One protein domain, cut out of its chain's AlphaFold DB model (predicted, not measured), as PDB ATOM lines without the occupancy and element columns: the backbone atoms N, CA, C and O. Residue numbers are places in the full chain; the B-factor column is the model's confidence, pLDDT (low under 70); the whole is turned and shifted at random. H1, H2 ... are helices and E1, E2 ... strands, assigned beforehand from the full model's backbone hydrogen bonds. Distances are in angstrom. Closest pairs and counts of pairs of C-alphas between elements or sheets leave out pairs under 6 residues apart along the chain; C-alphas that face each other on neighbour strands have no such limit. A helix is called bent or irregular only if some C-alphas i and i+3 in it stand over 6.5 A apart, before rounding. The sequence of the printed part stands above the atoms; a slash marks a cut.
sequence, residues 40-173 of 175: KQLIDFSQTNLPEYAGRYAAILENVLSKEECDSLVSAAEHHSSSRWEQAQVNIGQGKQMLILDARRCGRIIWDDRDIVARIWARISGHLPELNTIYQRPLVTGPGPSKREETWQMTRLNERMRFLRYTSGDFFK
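Overview. This is residues 40 to 173 of the 175 residues of an uncharacterized protein of Viridothelium virens (UniProt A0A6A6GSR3). The model is a loose, open U of three separate two-stranded ribbons, with H2 running across its base. One limb holds the ribbon E3 and E6, with residues 73 to 80 of H1 packed on it and the unnamed stretch 81 to 106 beyond; the other holds the hairpin E1 and E2 and, apart from it, the ribbon E4 and E5 with the short helices H3, H4 and H5. The printed part has 134 residues, in the order E1 E2 H1 E3 H2 H3 E4 H4 H5 E5 E6, and its three sheets are antiparallel. The class is mixed, helices and strands, with under half of the residues in named elements; the radius of gyration of the C-alphas is 17.8 A and the spans are 47 by 34 by 33 A.

Arrangement. E1, residues 40 to 42, and E2, residues 59 to 62, form an antiparallel hairpin, with N 41 and O 60 2.9 A apart, within hydrogen-bond range. H1, residues 67 to 80, comes closest to E3, residues 107 to 112, at the C-alphas of Ala 77 and Trp 111, 6.7 A apart. E3 is the antiparallel neighbour of E6, residues 160 to 165, at 161 degrees, with N 109 and O 163 2.9 A apart, within hydrogen-bond range. H2, residues 114 to 127, is irregular: C-alphas 123 and 126 are 7.2 A apart. Its closest C-alphas to E6 are those of Val 117 and Met 161, 7.7 A; to E1, those of His 127 and Lys 40, 6.9 A. H1 and H2 are apart. H2 and H3, residues 129 to 132, are close but not clearly touching, with the C-alphas of Ser 125 and Asn 132 7.8 A apart. E4, residues 133 to 135, and E5, residues 151 to 153, are antiparallel neighbours, with N 134 and O 152 2.8 A apart, within hydrogen-bond range. H4, residues 138 to 141, and H5, residues 143 to 147, only just touch, with 3 pairs of C-alphas within 8 A, and only at the corner; the closest are Pro 138 and Ser 146, 5.6 A. Every O i to N i+4 pair is within hydrogen-bond range in H1 and H5, and 8 of 10 in H2; H3 and H4 are too short for such a pair.

Along the chain. E1 begins at C-alpha 40, (37.288, 1.715, 0.056). H1 is 19.8 A long and H2 20.5 A; H2 begins at C-alpha 114, (51.348, 19.194, 9.985). E3 is 16.8 A long; E6, 16.3 A, ends at C-alpha 165, (40.827, 7.124, 25.144).

Size, cuts and confidence. The C-alphas farthest apart are those of Arg 148 and Ser 168, 48.1 A. The printed part has no cut. The links E1 to E2 and H1 to E3 are long. Mean pLDDT of the printed part is 91.5; residues 94 and 101 are under 70.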
ATOM      1  N   LYS A  40      38.376   0.778  -0.223       96.62
ATOM      2  CA  LYS A  40      37.288   1.715   0.056       96.62
ATOM      3  C   LYS A  40      35.951   1.012  -0.052       96.62
ATOM      4  O   LYS A  40      35.667   0.384  -1.068       96.62
ATOM      5  N   GLN A  41      35.104   1.238   0.939       97.00
ATOM      6  CA  GLN A  41      33.703   0.858   0.917       97.00
ATOM      7  C   GLN A  41      32.840   2.088   1.195       97.00
ATOM      8  O   GLN A  41      32.996   2.739   2.226       97.00
ATOM      9  N   LEU A  42      31.920   2.410   0.287       96.81
ATOM     10  CA  LEU A  42      30.866   3.385   0.568       96.81
ATOM     11  C   LEU A  42      29.767   2.719   1.398       96.81
ATOM     12  O   LEU A  42      29.384   1.582   1.124       96.81
ATOM     13  N   ILE A  43      29.265   3.431   2.405       96.75
ATOM     14  CA  ILE A  43      28.156   2.967   3.238       96.75
ATOM     15  C   ILE A  43      26.846   3.380   2.566       96.75
ATOM     16  O   ILE A  43      26.550   4.570   2.454       96.75
ATOM     17  N   ASP A  44      26.048   2.396   2.156       96.44
ATOM     18  CA  ASP A  44      24.661   2.620   1.758       96.44
ATOM     19  C   ASP A  44      23.753   2.516   2.983       96.44
ATOM     20  O   ASP A  44      23.338   1.429   3.383       96.44
ATOM     21  N   PHE A  45      23.436   3.667   3.578       97.31
ATOM     22  CA  PHE A  45      22.594   3.740   4.770       97.31
ATOM     23  C   PHE A  45      21.207   3.112   4.589       97.31
ATOM     24  O   PHE A  45      20.650   2.631   5.574       97.31
ATOM     25  N   SER A  46      20.673   3.041   3.360       96.88
ATOM     26  CA  SER A  46      19.380   2.388   3.101       96.88
ATOM     27  C   SER A  46      19.401   0.882   3.384       96.88
ATOM     28  O   SER A  46      18.357   0.288   3.634       96.88
ATOM     29  N   GLN A  47      20.597   0.286   3.382       96.75
ATOM     30  CA  GLN A  47      20.850  -1.126   3.667       96.75
ATOM     31  C   GLN A  47      21.413  -1.347   5.083       96.75
ATOM     32  O   GLN A  47      21.882  -2.437   5.403       96.75
ATOM     33  N   THR A  48      21.400  -0.319   5.940       95.88
ATOM     34  CA  THR A  48      21.870  -0.398   7.333       95.88
ATOM     35  C   THR A  48      20.708  -0.327   8.322       95.88
ATOM     36  O   THR A  48      19.563  -0.086   7.956       95.88
ATOM     37  N   ASN A  49      21.012  -0.471   9.612       96.62
ATOM     38  CA  ASN A  49      20.076  -0.203  10.703       96.62
ATOM     39  C   ASN A  49      19.865   1.301  10.991       96.62
ATOM     40  O   ASN A  49      19.239   1.622  11.997       96.62
ATOM     41  N   LEU A  50      20.387   2.197  10.143       95.38
ATOM     42  CA  LEU A  50      20.233   3.652  10.237       95.38
ATOM     43  C   LEU A  50      19.677   4.252   8.922       95.38
ATOM     44  O   LEU A  50      20.336   5.087   8.284       95.38
ATOM     45  N   PRO A  51      18.490   3.811   8.458       96.12
ATOM     46  CA  PRO A  51      17.925   4.227   7.172       96.12
ATOM     47  C   PRO A  51      17.598   5.727   7.093       96.12
ATOM     48  O   PRO A  51      17.507   6.276   5.996       96.12
ATOM     49  N   GLU A  52      17.468   6.428   8.221       95.44
ATOM     50  CA  GLU A  52      17.271   7.881   8.291       95.44
ATOM     51  C   GLU A  52      18.433   8.690   7.690       95.44
ATOM     52  O   GLU A  52      18.268   9.864   7.346       95.44
ATOM     53  N   TYR A  53      19.602   8.067   7.515       94.56
ATOM     54  CA  TYR A  53      20.751   8.654   6.828       94.56
ATOM     55  C   TYR A  53      20.850   8.243   5.352       94.56
ATOM     56  O   TYR A  53      21.874   8.499   4.717       94.56
ATOM     57  N   ALA A  54      19.808   7.646   4.764       95.31
ATOM     58  CA  ALA A  54      19.770   7.359   3.333       95.31
ATOM     59  C   ALA A  54      20.114   8.609   2.493       95.31
ATOM     60  O   ALA A  54      19.674   9.727   2.775       95.31
ATOM     61  N   GLY A  55      20.959   8.426   1.475       90.56
ATOM     62  CA  GLY A  55      21.471   9.514   0.632       90.56
ATOM     63  C   GLY A  55      22.556  10.392   1.276       90.56
ATOM     64  O   GLY A  55      23.051  11.315   0.624       90.56
ATOM     65  N   ARG A  56      22.958  10.132   2.529       92.75
ATOM     66  CA  ARG A  56      24.145  10.749   3.142       92.75
ATOM     67  C   ARG A  56      25.417  10.032   2.698       92.75
ATOM     68  O   ARG A  56      25.392   8.893   2.250       92.75
ATOM     69  N   TYR A  57      26.541  10.726   2.839       92.75
ATOM     70  CA  TYR A  57      27.853  10.206   2.479       92.75
ATOM     71  C   TYR A  57      28.593   9.687   3.716       92.75
ATOM     72  O   TYR A  57      28.789  10.433   4.677       92.75
ATOM     73  N   ALA A  58      29.042   8.435   3.658       94.62
ATOM     74  CA  ALA A  58      30.033   7.873   4.564       94.62
ATOM     75  C   ALA A  58      30.844   6.788   3.839       94.62
ATOM     76  O   ALA A  58      30.323   6.086   2.968       94.62
ATOM     77  N   ALA A  59      32.122   6.661   4.191       96.00
ATOM     78  CA  ALA A  59      33.040   5.703   3.592       96.00
ATOM     79  C   ALA A  59      33.945   5.081   4.659       96.00
ATOM     80  O   ALA A  59      34.375   5.767   5.587       96.00
ATOM     81  N   ILE A  60      34.261   3.801   4.491       96.56
ATOM     82  CA  ILE A  60      35.278   3.078   5.250       96.56
ATOM     83  C   ILE A  60      36.500   2.950   4.347       96.56
ATOM     84  O   ILE A  60      36.388   2.467   3.219       96.56
ATOM     85  N   LEU A  61      37.652   3.403   4.842       96.62
ATOM     86  CA  LEU A  61      38.948   3.107   4.245       96.62
ATOM     87  C   LEU A  61      39.686   2.133   5.158       96.62
ATOM     88  O   LEU A  61      40.047   2.501   6.277       96.62
ATOM     89  N   GLU A  62      39.905   0.906   4.697       95.88
ATOM     90  CA  GLU A  62      40.688  -0.068   5.459       95.88
ATOM     91  C   GLU A  62      42.172   0.040   5.121       95.88
ATOM     92  O   GLU A  62      42.561   0.565   4.077       95.88
ATOM     93  N   ASN A  63      43.013  -0.462   6.027       95.44
ATOM     94  CA  ASN A  63      44.466  -0.509   5.866       95.44
ATOM     95  C   ASN A  63      45.115   0.865   5.627       95.44
ATOM     96  O   ASN A  63      46.187   0.932   5.045       95.44
ATOM     97  N   VAL A  64      44.516   1.978   6.060       95.69
ATOM     98  CA  VAL A  64      45.159   3.307   5.950       95.69
ATOM     99  C   VAL A  64      46.439   3.381   6.790       95.69
ATOM    100  O   VAL A  64      47.442   3.962   6.360       95.69
ATOM    101  N   LEU A  65      46.388   2.778   7.977       95.00
ATOM    102  CA  LEU A  65      47.485   2.642   8.930       95.00
ATOM    103  C   LEU A  65      47.621   1.165   9.306       95.00
ATOM    104  O   LEU A  65      46.607   0.499   9.539       95.00
ATOM    105  N   SER A  66      48.850   0.657   9.385       94.00
ATOM    106  CA  SER A  66      49.102  -0.667   9.960       94.00
ATOM    107  C   SER A  66      48.907  -0.648  11.480       94.00
ATOM    108  O   SER A  66      48.834   0.413  12.109       94.00
ATOM    109  N   LYS A  67      48.857  -1.830  12.100       94.38
ATOM    110  CA  LYS A  67      48.793  -1.931  13.561       94.38
ATOM    111  C   LYS A  67      50.010  -1.264  14.217       94.38
ATOM    112  O   LYS A  67      49.858  -0.517  15.176       94.38
ATOM    113  N   GLU A  68      51.200  -1.497  13.678       94.25
ATOM    114  CA  GLU A  68      52.469  -0.964  14.180       94.25
ATOM    115  C   GLU A  68      52.525   0.562  14.043       94.25
ATOM    116  O   GLU A  68      53.023   1.252  14.934       94.25
ATOM    117  N   GLU A  69      51.982   1.105  12.950       95.69
ATOM    118  CA  GLU A  69      51.850   2.551  12.752       95.69
ATOM    119  C   GLU A  69      50.868   3.163  13.761       95.69
ATOM    120  O   GLU A  69      51.173   4.190  14.368       95.69
ATOM    121  N   CYS A  70      49.725   2.514  14.000       96.06
ATOM    122  CA  CYS A  70      48.775   2.924  15.036       96.06
ATOM    123  C   CYS A  70      49.411   2.910  16.435       96.06
ATOM    124  O   CYS A  70      49.314   3.902  17.157       96.06
ATOM    125  N   ASP A  71      50.096   1.824  16.803       96.19
ATOM    126  CA  ASP A  71      50.777   1.698  18.096       96.19
ATOM    127  C   ASP A  71      51.855   2.789  18.258       96.19
ATOM    128  O   ASP A  71      51.963   3.418  19.313       96.19
ATOM    129  N   SER A  72      52.611   3.069  17.190       96.12
ATOM    130  CA  SER A  72      53.637   4.120  17.173       96.12
ATOM    131  C   SER A  72      53.036   5.515  17.351       96.12
ATOM    132  O   SER A  72      53.557   6.305  18.138       96.12
ATOM    133  N   LEU A  73      51.923   5.821  16.672       96.38
ATOM    134  CA  LEU A  73      51.208   7.094  16.816       96.38
ATOM    135  C   LEU A  73      50.688   7.302  18.239       96.38
ATOM    136  O   LEU A  73      50.840   8.392  18.789       96.38
ATOM    137  N   VAL A  74      50.090   6.268  18.837       96.38
ATOM    138  CA  VAL A  74      49.585   6.331  20.215       96.38
ATOM    139  C   VAL A  74      50.738   6.554  21.194       96.38
ATOM    140  O   VAL A  74      50.665   7.473  22.006       96.38
ATOM    141  N   SER A  75      51.821   5.782  21.075       96.00
ATOM    142  CA  SER A  75      53.010   5.924  21.924       96.00
ATOM    143  C   SER A  75      53.630   7.322  21.819       96.00
ATOM    144  O   SER A  75      53.920   7.958  22.834       96.00
ATOM    145  N   ALA A  76      53.761   7.855  20.601       95.88
ATOM    146  CA  ALA A  76      54.278   9.201  20.373       95.88
ATOM    147  C   ALA A  76      53.357  10.292  20.949       95.88
ATOM    148  O   ALA A  76      53.844  11.247  21.553       95.88
ATOM    149  N   ALA A  77      52.033  10.137  20.835       96.00
ATOM    150  CA  ALA A  77      51.070  11.065  21.429       96.00
ATOM    151  C   ALA A  77      51.113  11.040  22.967       96.00
ATOM    152  O   ALA A  77      51.092  12.087  23.623       96.00
ATOM    153  N   GLU A  78      51.201   9.851  23.566       95.88
ATOM    154  CA  GLU A  78      51.379   9.707  25.011       95.88
ATOM    155  C   GLU A  78      52.701  10.328  25.453       95.88
ATOM    156  O   GLU A  78      52.716  11.094  26.410       95.88
ATOM    157  N   HIS A  79      53.795  10.108  24.729       94.00
ATOM    158  CA  HIS A  79      55.067  10.758  25.033       94.00
ATOM    159  C   HIS A  79      54.975  12.291  24.945       94.00
ATOM    160  O   HIS A  79      55.357  12.982  25.889       94.00
ATOM    161  N   HIS A  80      54.385  12.824  23.867       92.44
ATOM    162  CA  HIS A  80      54.160  14.260  23.662       92.44
ATOM    163  C   HIS A  80      53.397  14.909  24.827       92.44
ATOM    164  O   HIS A  80      53.722  16.012  25.262       92.44
ATOM    165  N   SER A  81      52.409  14.203  25.374       93.00
ATOM    166  CA  SER A  81      51.589  14.673  26.495       93.00
ATOM    167  C   SER A  81      52.159  14.343  27.879       93.00
ATOM    168  O   SER A  81      51.492  14.598  28.883       93.00
ATOM    169  N   SER A  82      53.370  13.774  27.978       93.69
ATOM    170  CA  SER A  82      53.912  13.227  29.239       93.69
ATOM    171  C   SER A  82      52.948  12.231  29.907       93.69
ATOM    172  O   SER A  82      52.719  12.265  31.116       93.69
ATOM    173  N   SER A  83      52.324  11.392  29.081       91.19
ATOM    174  CA  SER A  83      51.284  10.410  29.405       91.19
ATOM    175  C   SER A  83      50.027  11.008  30.050       91.19
ATOM    176  O   SER A  83      49.241  10.289  30.674       91.19
ATOM    177  N   ARG A  84      49.809  12.321  29.903       92.25
ATOM    178  CA  ARG A  84      48.670  13.018  30.496       92.25
ATOM    179  C   ARG A  84      47.489  13.044  29.528       92.25
ATOM    180  O   ARG A  84      47.475  13.777  28.546       92.25
ATOM    181  N   TRP A  85      46.461  12.276  29.868       93.06
ATOM    182  CA  TRP A  85      45.171  12.289  29.187       93.06
ATOM    183  C   TRP A  85      44.235  13.290  29.871       93.06
ATOM    184  O   TRP A  85      43.821  13.083  31.011       93.06
ATOM    185  N   GLU A  86      43.897  14.381  29.189       90.00
ATOM    186  CA  GLU A  86      42.971  15.392  29.706       90.00
ATOM    187  C   GLU A  86      41.515  14.986  29.482       90.00
ATOM    188  O   GLU A  86      41.191  14.275  28.534       90.00
ATOM    189  N   GLN A  87      40.602  15.497  30.305       86.75
ATOM    190  CA  GLN A  87      39.175  15.265  30.108       86.75
ATOM    191  C   GLN A  87      38.701  15.901  28.789       86.75
ATOM    192  O   GLN A  87      38.874  17.102  28.551       86.75
ATOM    193  N   ALA A  88      38.082  15.109  27.913       81.25
ATOM    194  CA  ALA A  88      37.632  15.599  26.619       81.25
ATOM    195  C   ALA A  88      36.396  16.501  26.753       81.25
ATOM    196  O   ALA A  88      35.330  16.073  27.187       81.25
ATOM    197  N   GLN A  89      36.524  17.750  26.309       81.00
ATOM    198  CA  GLN A  89      35.426  18.718  26.311       81.00
ATOM    199  C   GLN A  89      34.515  18.564  25.078       81.00
ATOM    200  O   GLN A  89      34.908  17.994  24.049       81.00
ATOM    201  N   VAL A  90      33.293  19.093  25.174       75.12
ATOM    202  CA  VAL A  90      32.310  19.165  24.083       75.12
ATOM    203  C   VAL A  90      32.321  20.579  23.496       75.12
ATOM    204  O   VAL A  90      32.308  21.559  24.240       75.12
ATOM    205  N   ASN A  91      32.362  20.700  22.164       73.56
ATOM    206  CA  ASN A  91      32.164  21.993  21.503       73.56
ATOM    207  C   ASN A  91      30.675  22.346  21.574       73.56
ATOM    208  O   ASN A  91      29.855  21.600  21.048       73.56
ATOM    209  N   ILE A  92      30.339  23.487  22.169       76.69
ATOM    210  CA  ILE A  92      28.949  23.955  22.331       76.69
ATOM    211  C   ILE A  92      28.597  25.101  21.364       76.69
ATOM    212  O   ILE A  92      27.631  25.829  21.567       76.69
ATOM    213  N   GLY A  93      29.391  25.270  20.300       71.75
ATOM    214  CA  GLY A  93      29.238  26.342  19.311       71.75
ATOM    215  C   GLY A  93      29.967  27.639  19.688       71.75
ATOM    216  O   GLY A  93      30.476  27.791  20.795       71.75
ATOM    217  N   GLN A  94      30.074  28.570  18.732       69.81
ATOM    218  CA  GLN A  94      30.739  29.880  18.900       69.81
ATOM    219  C   GLN A  94      32.182  29.813  19.447       69.81
ATOM    220  O   GLN A  94      32.626  30.706  20.164       69.81
ATOM    221  N   GLY A  95      32.912  28.731  19.159       71.38
ATOM    222  CA  GLY A  95      34.267  28.518  19.684       71.38
ATOM    223  C   GLY A  95      34.333  28.189  21.180       71.38
ATOM    224  O   GLY A  95      35.429  28.061  21.720       71.38
ATOM    225  N   LYS A  96      33.192  28.020  21.858       72.69
ATOM    226  CA  LYS A  96      33.135  27.657  23.275       72.69
ATOM    227  C   LYS A  96      33.219  26.143  23.448       72.69
ATOM    228  O   LYS A  96      32.605  25.370  22.704       72.69
ATOM    229  N   GLN A  97      33.966  25.730  24.464       76.75
ATOM    230  CA  GLN A  97      34.076  24.344  24.900       76.75
ATOM    231  C   GLN A  97      33.630  24.247  26.352       76.75
ATOM    232  O   GLN A  97      33.946  25.118  27.161       76.75
ATOM    233  N   MET A  98      32.867  23.207  26.665       72.88
ATOM    234  CA  MET A  98      32.387  22.954  28.014       72.88
ATOM    235  C   MET A  98      32.620  21.498  28.380       72.88
ATOM    236  O   MET A  98      32.525  20.592  27.545       72.88
ATOM    237  N   LEU A  99      32.937  21.280  29.650       73.62
ATOM    238  CA  LEU A  99      32.940  19.953  30.222       73.62
ATOM    239  C   LEU A  99      31.490  19.550  30.517       73.62
ATOM    240  O   LEU A  99      30.879  20.081  31.437       73.62
ATOM    241  N   ILE A 100      30.947  18.627  29.724       71.31
ATOM    242  CA  ILE A 100      29.607  18.062  29.921       71.31
ATOM    243  C   ILE A 100      29.783  16.567  30.159       71.31
ATOM    244  O   ILE A 100      29.752  15.772  29.219       71.31
ATOM    245  N   LEU A 101      30.023  16.197  31.417       69.62
ATOM    246  CA  LEU A 101      30.339  14.815  31.797       69.62
ATOM    247  C   LEU A 101      29.224  13.829  31.436       69.62
ATOM    248  O   LEU A 101      29.522  12.671  31.160       69.62
ATOM    249  N   ASP A 102      27.977  14.297  31.368       72.50
ATOM    250  CA  ASP A 102      26.803  13.464  31.081       72.50
ATOM    251  C   ASP A 102      26.591  13.196  29.584       72.50
ATOM    252  O   ASP A 102      25.887  12.255  29.216       72.50
ATOM    253  N   ALA A 103      27.236  13.984  28.714       70.81
ATOM    254  CA  ALA A 103      27.220  13.795  27.262       70.81
ATOM    255  C   ALA A 103      28.502  13.113  26.766       70.81
ATOM    256  O   ALA A 103      28.472  12.279  25.858       70.81
ATOM    257  N   ARG A 104      29.646  13.444  27.376       81.31
ATOM    258  CA  ARG A 104      30.949  12.911  26.995       81.31
ATOM    259  C   ARG A 104      31.846  12.718  28.204       81.31
ATOM    260  O   ARG A 104      32.164  13.661  28.927       81.31
ATOM    261  N   ARG A 105      32.373  11.506  28.316       86.31
ATOM    262  CA  ARG A 105      33.379  11.146  29.302       86.31
ATOM    263  C   ARG A 105      34.427  10.281  28.620       86.31
ATOM    264  O   ARG A 105      34.143   9.142  28.286       86.31
ATOM    265  N   CYS A 106      35.597  10.855  28.355       90.06
ATOM    266  CA  CYS A 106      36.766  10.144  27.842       90.06
ATOM    267  C   CYS A 106      38.031  10.986  28.058       90.06
ATOM    268  O   CYS A 106      37.953  12.215  28.173       90.06
ATOM    269  N   GLY A 107      39.192  10.334  28.049       93.25
ATOM    270  CA  GLY A 107      40.486  11.005  27.982       93.25
ATOM    271  C   GLY A 107      40.780  11.525  26.573       93.25
ATOM    272  O   GLY A 107      40.288  10.985  25.577       93.25
ATOM    273  N   ARG A 108      41.597  12.573  26.477       95.38
ATOM    274  CA  ARG A 108      42.054  13.167  25.224       95.38
ATOM    275  C   ARG A 108      43.502  13.635  25.312       95.38
ATOM    276  O   ARG A 108      43.891  14.262  26.290       95.38
ATOM    277  N   ILE A 109      44.229  13.438  24.220       96.25
ATOM    278  CA  ILE A 109      45.455  14.174  23.897       96.25
ATOM    279  C   ILE A 109      45.184  15.009  22.644       96.25
ATOM    280  O   ILE A 109      44.557  14.536  21.690       96.25
ATOM    281  N   ILE A 110      45.621  16.266  22.665       95.38
ATOM    282  CA  ILE A 110      45.695  17.126  21.484       95.38
ATOM    283  C   ILE A 110      47.160  17.193  21.079       95.38
ATOM    284  O   ILE A 110      48.001  17.522  21.909       95.38
ATOM    285  N   TRP A 111      47.440  16.893  19.817       96.06
ATOM    286  CA  TRP A 111      48.777  16.998  19.255       96.06
ATOM    287  C   TRP A 111      48.674  17.596  17.852       96.06
ATOM    288  O   TRP A 111      48.072  17.001  16.957       96.06
ATOM    289  N   ASP A 112      49.207  18.806  17.685       96.94
ATOM    290  CA  ASP A 112      49.231  19.503  16.400       96.94
ATOM    291  C   ASP A 112      50.517  19.094  15.648       96.94
ATOM    292  O   ASP A 112      51.620  19.375  16.117       96.94
ATOM    293  N   ASP A 113      50.386  18.435  14.493       95.75
ATOM    294  CA  ASP A 113      51.520  18.042  13.638       95.75
ATOM    295  C   ASP A 113      51.109  18.070  12.160       95.75
ATOM    296  O   ASP A 113      50.259  17.301  11.701       95.75
ATOM    297  N   ARG A 114      51.697  18.996  11.399       95.75
ATOM    298  CA  ARG A 114      51.348  19.194   9.985       95.75
ATOM    299  C   ARG A 114      51.874  18.085   9.091       95.75
ATOM    300  O   ARG A 114      51.194  17.734   8.128       95.75
ATOM    301  N   ASP A 115      53.044  17.542   9.396       95.44
ATOM    302  CA  ASP A 115      53.723  16.596   8.519       95.44
ATOM    303  C   ASP A 115      53.064  15.222   8.599       95.44
ATOM    304  O   ASP A 115      52.785  14.610   7.566       95.44
ATOM    305  N   ILE A 116      52.728  14.762   9.807       95.75
ATOM    306  CA  ILE A 116      51.999  13.503  10.010       95.75
ATOM    307  C   ILE A 116      50.641  13.565   9.308       95.75
ATOM    308  O   ILE A 116      50.287  12.672   8.536       95.75
ATOM    309  N   VAL A 117      49.891  14.646   9.525       96.75
ATOM    310  CA  VAL A 117      48.558  14.824   8.942       96.75
ATOM    311  C   VAL A 117      48.618  14.948   7.414       96.75
ATOM    312  O   VAL A 117      47.772  14.379   6.719       96.75
ATOM    313  N   ALA A 118      49.629  15.630   6.866       96.06
ATOM    314  CA  ALA A 118      49.846  15.705   5.423       96.06
ATOM    315  C   ALA A 118      50.149  14.329   4.812       96.06
ATOM    316  O   ALA A 118      49.623  14.007   3.747       96.06
ATOM    317  N   ARG A 119      50.933  13.484   5.493       96.25
ATOM    318  CA  ARG A 119      51.230  12.113   5.041       96.25
ATOM    319  C   ARG A 119      49.999  11.209   5.090       96.25
ATOM    320  O   ARG A 119      49.759  10.460   4.146       96.25
ATOM    321  N   ILE A 120      49.161  11.333   6.125       95.75
ATOM    322  CA  ILE A 120      47.856  10.650   6.176       95.75
ATOM    323  C   ILE A 120      46.983  11.091   4.995       95.75
ATOM    324  O   ILE A 120      46.420  10.247   4.300       95.75
ATOM    325  N   TRP A 121      46.902  12.399   4.722       95.00
ATOM    326  CA  TRP A 121      46.141  12.917   3.581       95.00
ATOM    327  C   TRP A 121      46.670  12.395   2.239       95.00
ATOM    328  O   TRP A 121      45.884  11.959   1.396       95.00
ATOM    329  N   ALA A 122      47.991  12.369   2.054       93.94
ATOM    330  CA  ALA A 122      48.622  11.834   0.850       93.94
ATOM    331  C   ALA A 122      48.250  10.361   0.610       93.94
ATOM    332  O   ALA A 122      48.003   9.979  -0.532       93.94
ATOM    333  N   ARG A 123      48.122   9.555   1.675       94.38
ATOM    334  CA  ARG A 123      47.668   8.159   1.580       94.38
ATOM    335  C   ARG A 123      46.209   8.024   1.149       94.38
ATOM    336  O   ARG A 123      45.904   7.144   0.356       94.38
ATOM    337  N   ILE A 124      45.303   8.851   1.677       94.19
ATOM    338  CA  ILE A 124      43.853   8.631   1.502       94.19
ATOM    339  C   ILE A 124      43.218   9.441   0.370       94.19
ATOM    340  O   ILE A 124      42.179   9.039  -0.149       94.19
ATOM    341  N   SER A 125      43.810  10.571  -0.021       93.25
ATOM    342  CA  SER A 125      43.197  11.530  -0.956       93.25
ATOM    343  C   SER A 125      42.840  10.915  -2.312       93.25
ATOM    344  O   SER A 125      41.738  11.134  -2.811       93.25
ATOM    345  N   GLY A 126      43.712  10.067  -2.867       93.44
ATOM    346  CA  GLY A 126      43.457   9.357  -4.127       93.44
ATOM    347  C   GLY A 126      42.250   8.411  -4.081       93.44
ATOM    348  O   GLY A 126      41.646   8.132  -5.114       93.44
ATOM    349  N   HIS A 127      41.851   7.963  -2.888       94.69
ATOM    350  CA  HIS A 127      40.677   7.115  -2.685       94.69
ATOM    351  C   HIS A 127      39.391   7.928  -2.485       94.69
ATOM    352  O   HIS A 127      38.301   7.360  -2.510       94.69
ATOM    353  N   LEU A 128      39.475   9.248  -2.306       93.94
ATOM    354  CA  LEU A 128      38.341  10.117  -1.979       93.94
ATOM    355  C   LEU A 128      38.144  11.237  -3.023       93.94
ATOM    356  O   LEU A 128      38.012  12.401  -2.635       93.94
ATOM    357  N   PRO A 129      38.110  10.935  -4.340       94.12
ATOM    358  CA  PRO A 129      38.002  11.964  -5.376       94.12
ATOM    359  C   PRO A 129      36.745  12.834  -5.239       94.12
ATOM    360  O   PRO A 129      36.765  14.008  -5.598       94.12
ATOM    361  N   GLU A 130      35.670  12.292  -4.670       91.25
ATOM    362  CA  GLU A 130      34.428  13.013  -4.393       91.25
ATOM    363  C   GLU A 130      34.566  14.122  -3.340       91.25
ATOM    364  O   GLU A 130      33.700  14.991  -3.259       91.25
ATOM    365  N   LEU A 131      35.631  14.103  -2.533       91.12
ATOM    366  CA  LEU A 131      35.910  15.144  -1.544       91.12
ATOM    367  C   LEU A 131      36.822  16.243  -2.093       91.12
ATOM    368  O   LEU A 131      36.909  17.297  -1.472       91.12
ATOM    369  N   ASN A 132      37.479  16.033  -3.242       92.19
ATOM    370  CA  ASN A 132      38.411  17.011  -3.815       92.19
ATOM    371  C   ASN A 132      37.735  18.356  -4.080       92.19
ATOM    372  O   ASN A 132      38.331  19.407  -3.836       92.19
ATOM    373  N   THR A 133      36.487  18.304  -4.545       94.56
ATOM    374  CA  THR A 133      35.698  19.476  -4.891       94.56
ATOM    375  C   THR A 133      34.257  19.299  -4.434       94.56
ATOM    376  O   THR A 133      33.598  18.323  -4.784       94.56
ATOM    377  N   ILE A 134      33.742  20.278  -3.694       93.81
ATOM    378  CA  ILE A 134      32.359  20.316  -3.230       93.81
ATOM    379  C   ILE A 134      31.665  21.518  -3.867       93.81
ATOM    380  O   ILE A 134      32.037  22.665  -3.632       93.81
ATOM    381  N   TYR A 135      30.628  21.241  -4.656       94.69
ATOM    382  CA  TYR A 135      29.800  22.241  -5.324       94.69
ATOM    383  C   TYR A 135      28.316  21.937  -5.094       94.69
ATOM    384  O   TYR A 135      27.903  20.776  -5.149       94.69
ATOM    385  N   GLN A 136      27.523  22.975  -4.807       92.19
ATOM    386  CA  GLN A 136      26.077  22.875  -4.550       92.19
ATOM    387  C   GLN A 136      25.703  21.737  -3.580       92.19
ATOM    388  O   GLN A 136      24.897  20.851  -3.873       92.19
ATOM    389  N   ARG A 137      26.315  21.749  -2.390       91.25
ATOM    390  CA  ARG A 137      26.011  20.823  -1.286       91.25
ATOM    391  C   ARG A 137      25.668  21.605  -0.012       91.25
ATOM    392  O   ARG A 137      26.483  21.651   0.906       91.25
ATOM    393  N   PRO A 138      24.460  22.189   0.097       91.38
ATOM    394  CA  PRO A 138      24.096  23.057   1.223       91.38
ATOM    395  C   PRO A 138      24.072  22.342   2.579       91.38
ATOM    396  O   PRO A 138      24.270  22.987   3.603       91.38
ATOM    397  N   LEU A 139      23.889  21.018   2.602       89.19
ATOM    398  CA  LEU A 139      24.007  20.213   3.826       89.19
ATOM    399  C   LEU A 139      25.454  20.074   4.331       89.19
ATOM    400  O   LEU A 139      25.655  19.629   5.455       89.19
ATOM    401  N   VAL A 140      26.443  20.429   3.505       89.69
ATOM    402  CA  VAL A 140      27.876  20.337   3.817       89.69
ATOM    403  C   VAL A 140      28.492  21.727   3.956       89.69
ATOM    404  O   VAL A 140      29.105  22.028   4.974       89.69
ATOM    405  N   THR A 141      28.307  22.596   2.959       91.31
ATOM    406  CA  THR A 141      28.904  23.944   2.927       91.31
ATOM    407  C   THR A 141      28.009  25.015   3.554       91.31
ATOM    408  O   THR A 141      28.431  26.153   3.751       91.31
ATOM    409  N   GLY A 142      26.763  24.672   3.888       91.81
ATOM    410  CA  GLY A 142      25.752  25.621   4.332       91.81
ATOM    411  C   GLY A 142      25.039  26.337   3.173       91.81
ATOM    412  O   GLY A 142      25.438  26.254   2.005       91.81
ATOM    413  N   PRO A 143      23.955  27.075   3.478       92.06
ATOM    414  CA  PRO A 143      23.128  27.719   2.458       92.06
ATOM    415  C   PRO A 143      23.837  28.889   1.761       92.06
ATOM    416  O   PRO A 143      23.546  29.166   0.603       92.06
ATOM    417  N   GLY A 144      24.758  29.578   2.446       94.81
ATOM    418  CA  GLY A 144      25.466  30.748   1.915       94.81
ATOM    419  C   GLY A 144      26.337  30.425   0.698       94.81
ATOM    420  O   GLY A 144      26.048  30.945  -0.379       94.81
ATOM    421  N   PRO A 145      27.351  29.548   0.833       94.25
ATOM    422  CA  PRO A 145      28.200  29.138  -0.286       94.25
ATOM    423  C   PRO A 145      27.414  28.571  -1.469       94.25
ATOM    424  O   PRO A 145      27.698  28.903  -2.613       94.25
ATOM    425  N   SER A 146      26.365  27.787  -1.196       92.38
ATOM    426  CA  SER A 146      25.522  27.221  -2.256       92.38
ATOM    427  C   SER A 146      24.755  28.293  -3.042       92.38
ATOM    428  O   SER A 146      24.661  28.193  -4.258       92.38
ATOM    429  N   LYS A 147      24.243  29.341  -2.377       94.50
ATOM    430  CA  LYS A 147      23.561  30.476  -3.034       94.50
ATOM    431  C   LYS A 147      24.499  31.364  -3.851       94.50
ATOM    432  O   LYS A 147      24.038  32.038  -4.761       94.50
ATOM    433  N   ARG A 148      25.782  31.408  -3.490       96.62
ATOM    434  CA  ARG A 148      26.821  32.163  -4.208       96.62
ATOM    435  C   ARG A 148      27.547  31.323  -5.258       96.62
ATOM    436  O   ARG A 148      28.530  31.796  -5.810       96.62
ATOM    437  N   GLU A 149      27.086  30.092  -5.487       95.94
ATOM    438  CA  GLU A 149      27.670  29.158  -6.456       95.94
ATOM    439  C   GLU A 149      29.171  28.914  -6.218       95.94
ATOM    440  O   GLU A 149      29.957  28.686  -7.134       95.94
ATOM    441  N   GLU A 150      29.584  28.936  -4.948       96.62
ATOM    442  CA  GLU A 150      30.969  28.682  -4.577       96.62
ATOM    443  C   GLU A 150      31.334  27.212  -4.781       96.62
ATOM    444  O   GLU A 150      30.585  26.292  -4.438       96.62
ATOM    445  N   THR A 151      32.554  27.005  -5.266       95.38
ATOM    446  CA  THR A 151      33.190  25.695  -5.339       95.38
ATOM    447  C   THR A 151      34.258  25.608  -4.259       95.38
ATOM    448  O   THR A 151      35.191  26.407  -4.230       95.38
ATOM    449  N   TRP A 152      34.117  24.648  -3.348       95.44
ATOM    450  CA  TRP A 152      35.069  24.424  -2.265       95.44
ATOM    451  C   TRP A 152      36.065  23.348  -2.676       95.44
ATOM    452  O   TRP A 152      35.660  22.242  -3.027       95.44
ATOM    453  N   GLN A 153      37.357  23.661  -2.606       94.56
ATOM    454  CA  GLN A 153      38.430  22.714  -2.890       94.56
ATOM    455  C   GLN A 153      39.032  22.187  -1.585       94.56
ATOM    456  O   GLN A 153      39.416  22.961  -0.705       94.56
ATOM    457  N   MET A 154      39.146  20.868  -1.462       93.44
ATOM    458  CA  MET A 154      39.811  20.239  -0.326       93.44
ATOM    459  C   MET A 154      41.326  20.385  -0.464       93.44
ATOM    460  O   MET A 154      41.951  19.754  -1.311       93.44
ATOM    461  N   THR A 155      41.931  21.223   0.379       91.75
ATOM    462  CA  THR A 155      43.377  21.489   0.308       91.75
ATOM    463  C   THR A 155      44.204  20.580   1.212       91.75
ATOM    464  O   THR A 155      45.320  20.212   0.862       91.75
ATOM    465  N   ARG A 156      43.699  20.283   2.418       92.88
ATOM    466  CA  ARG A 156      44.412  19.537   3.467       92.88
ATOM    467  C   ARG A 156      43.472  19.142   4.602       92.88
ATOM    468  O   ARG A 156      42.405  19.731   4.761       92.88
ATOM    469  N   LEU A 157      43.923  18.214   5.438       94.94
ATOM    470  CA  LEU A 157      43.326  17.929   6.742       94.94
ATOM    471  C   LEU A 157      43.753  18.979   7.793       94.94
ATOM    472  O   LEU A 157      44.755  19.676   7.625       94.94
ATOM    473  N   ASN A 158      42.987  19.093   8.879       95.44
ATOM    474  CA  ASN A 158      43.324  19.941  10.028       95.44
ATOM    475  C   ASN A 158      44.538  19.362  10.773       95.44
ATOM    476  O   ASN A 158      44.510  18.187  11.132       95.44
ATOM    477  N   GLU A 159      45.562  20.176  11.043       95.88
ATOM    478  CA  GLU A 159      46.797  19.740  11.713       95.88
ATOM    479  C   GLU A 159      46.597  19.233  13.149       95.88
ATOM    480  O   GLU A 159      47.453  18.532  13.684       95.88
ATOM    481  N   ARG A 160      45.467  19.578  13.777       96.38
ATOM    482  CA  ARG A 160      45.135  19.197  15.147       96.38
ATOM    483  C   ARG A 160      44.612  17.772  15.228       96.38
ATOM    484  O   ARG A 160      43.398  17.537  15.130       96.38
ATOM    485  N   MET A 161      45.509  16.835  15.514       96.25
ATOM    486  CA  MET A 161      45.140  15.463  15.842       96.25
ATOM    487  C   MET A 161      44.548  15.399  17.251       96.25
ATOM    488  O   MET A 161      44.963  16.100  18.179       96.25
ATOM    489  N   ARG A 162      43.530  14.555  17.409       95.25
ATOM    490  CA  ARG A 162      42.870  14.306  18.692       95.25
ATOM    491  C   ARG A 162      42.870  12.811  18.944       95.25
ATOM    492  O   ARG A 162      42.116  12.087  18.302       95.25
ATOM    493  N   PHE A 163      43.676  12.376  19.899       96.12
ATOM    494  CA  PHE A 163      43.661  11.003  20.384       96.12
ATOM    495  C   PHE A 163      42.632  10.928  21.499       96.12
ATOM    496  O   PHE A 163      42.656  11.757  22.407       96.12
ATOM    497  N   LEU A 164      41.709   9.976  21.418       94.25
ATOM    498  CA  LEU A 164      40.654   9.784  22.408       94.25
ATOM    499  C   LEU A 164      40.811   8.413  23.044       94.25
ATOM    500  O   LEU A 164      40.987   7.423  22.337       94.25
ATOM    501  N   ARG A 165      40.717   8.360  24.371       94.31
ATOM    502  CA  ARG A 165      40.827   7.124  25.144       94.31
ATOM    503  C   ARG A 165      39.565   6.916  25.956       94.31
ATOM    504  O   ARG A 165      39.224   7.752  26.789       94.31
ATOM    505  N   TYR A 166      38.907   5.791  25.714       92.44
ATOM    506  CA  TYR A 166      37.749   5.339  26.474       92.44
ATOM    507  C   TYR A 166      38.180   4.173  27.359       92.44
ATOM    508  O   TYR A 166      38.759   3.196  26.884       92.44
ATOM    509  N   THR A 167      37.938   4.305  28.654       91.69
ATOM    510  CA  THR A 167      38.143   3.264  29.661       91.69
ATOM    511  C   THR A 167      36.797   2.730  30.155       91.69
ATOM    512  O   THR A 167      35.740   3.135  29.670       91.69
ATOM    513  N   SER A 168      36.800   1.777  31.087       92.38
ATOM    514  CA  SER A 168      35.547   1.223  31.612       92.38
ATOM    515  C   SER A 168      34.661   2.327  32.209       92.38
ATOM    516  O   SER A 168      35.093   3.063  33.095       92.38
ATOM    517  N   GLY A 169      33.425   2.445  31.714       87.88
ATOM    518  CA  GLY A 169      32.457   3.469  32.129       87.88
ATOM    519  C   GLY A 169      32.554   4.811  31.390       87.88
ATOM    520  O   GLY A 169      31.721   5.685  31.630       87.88
ATOM    521  N   ASP A 170      33.522   4.983  30.490       90.50
ATOM    522  CA  ASP A 170      33.594   6.134  29.588       90.50
ATOM    523  C   ASP A 170      32.595   5.984  28.429       90.50
ATOM    524  O   ASP A 170      32.261   4.877  28.009       90.50
ATOM    525  N   PHE A 171      32.101   7.105  27.902       87.12
ATOM    526  CA  PHE A 171      31.076   7.108  26.860       87.12
ATOM    527  C   PHE A 171      31.078   8.392  26.028       87.12
ATOM    528  O   PHE A 171      31.570   9.447  26.436       87.12
ATOM    529  N   PHE A 172      30.452   8.300  24.860       84.69
ATOM    530  CA  PHE A 172      30.036   9.436  24.049       84.69
ATOM    531  C   PHE A 172      28.571   9.222  23.675       84.69
ATOM    532  O   PHE A 172      28.248   8.243  23.004       84.69
ATOM    533  N   LYS A 173      27.684  10.097  24.148       82.25
ATOM    534  CA  LYS A 173      26.246  10.031  23.871       82.25
ATOM    535  C   LYS A 173      25.859  11.182  22.952       82.25
ATOM    536  O   LYS A 173      26.332  12.304  23.129       82.25
TER     537      LYS A 173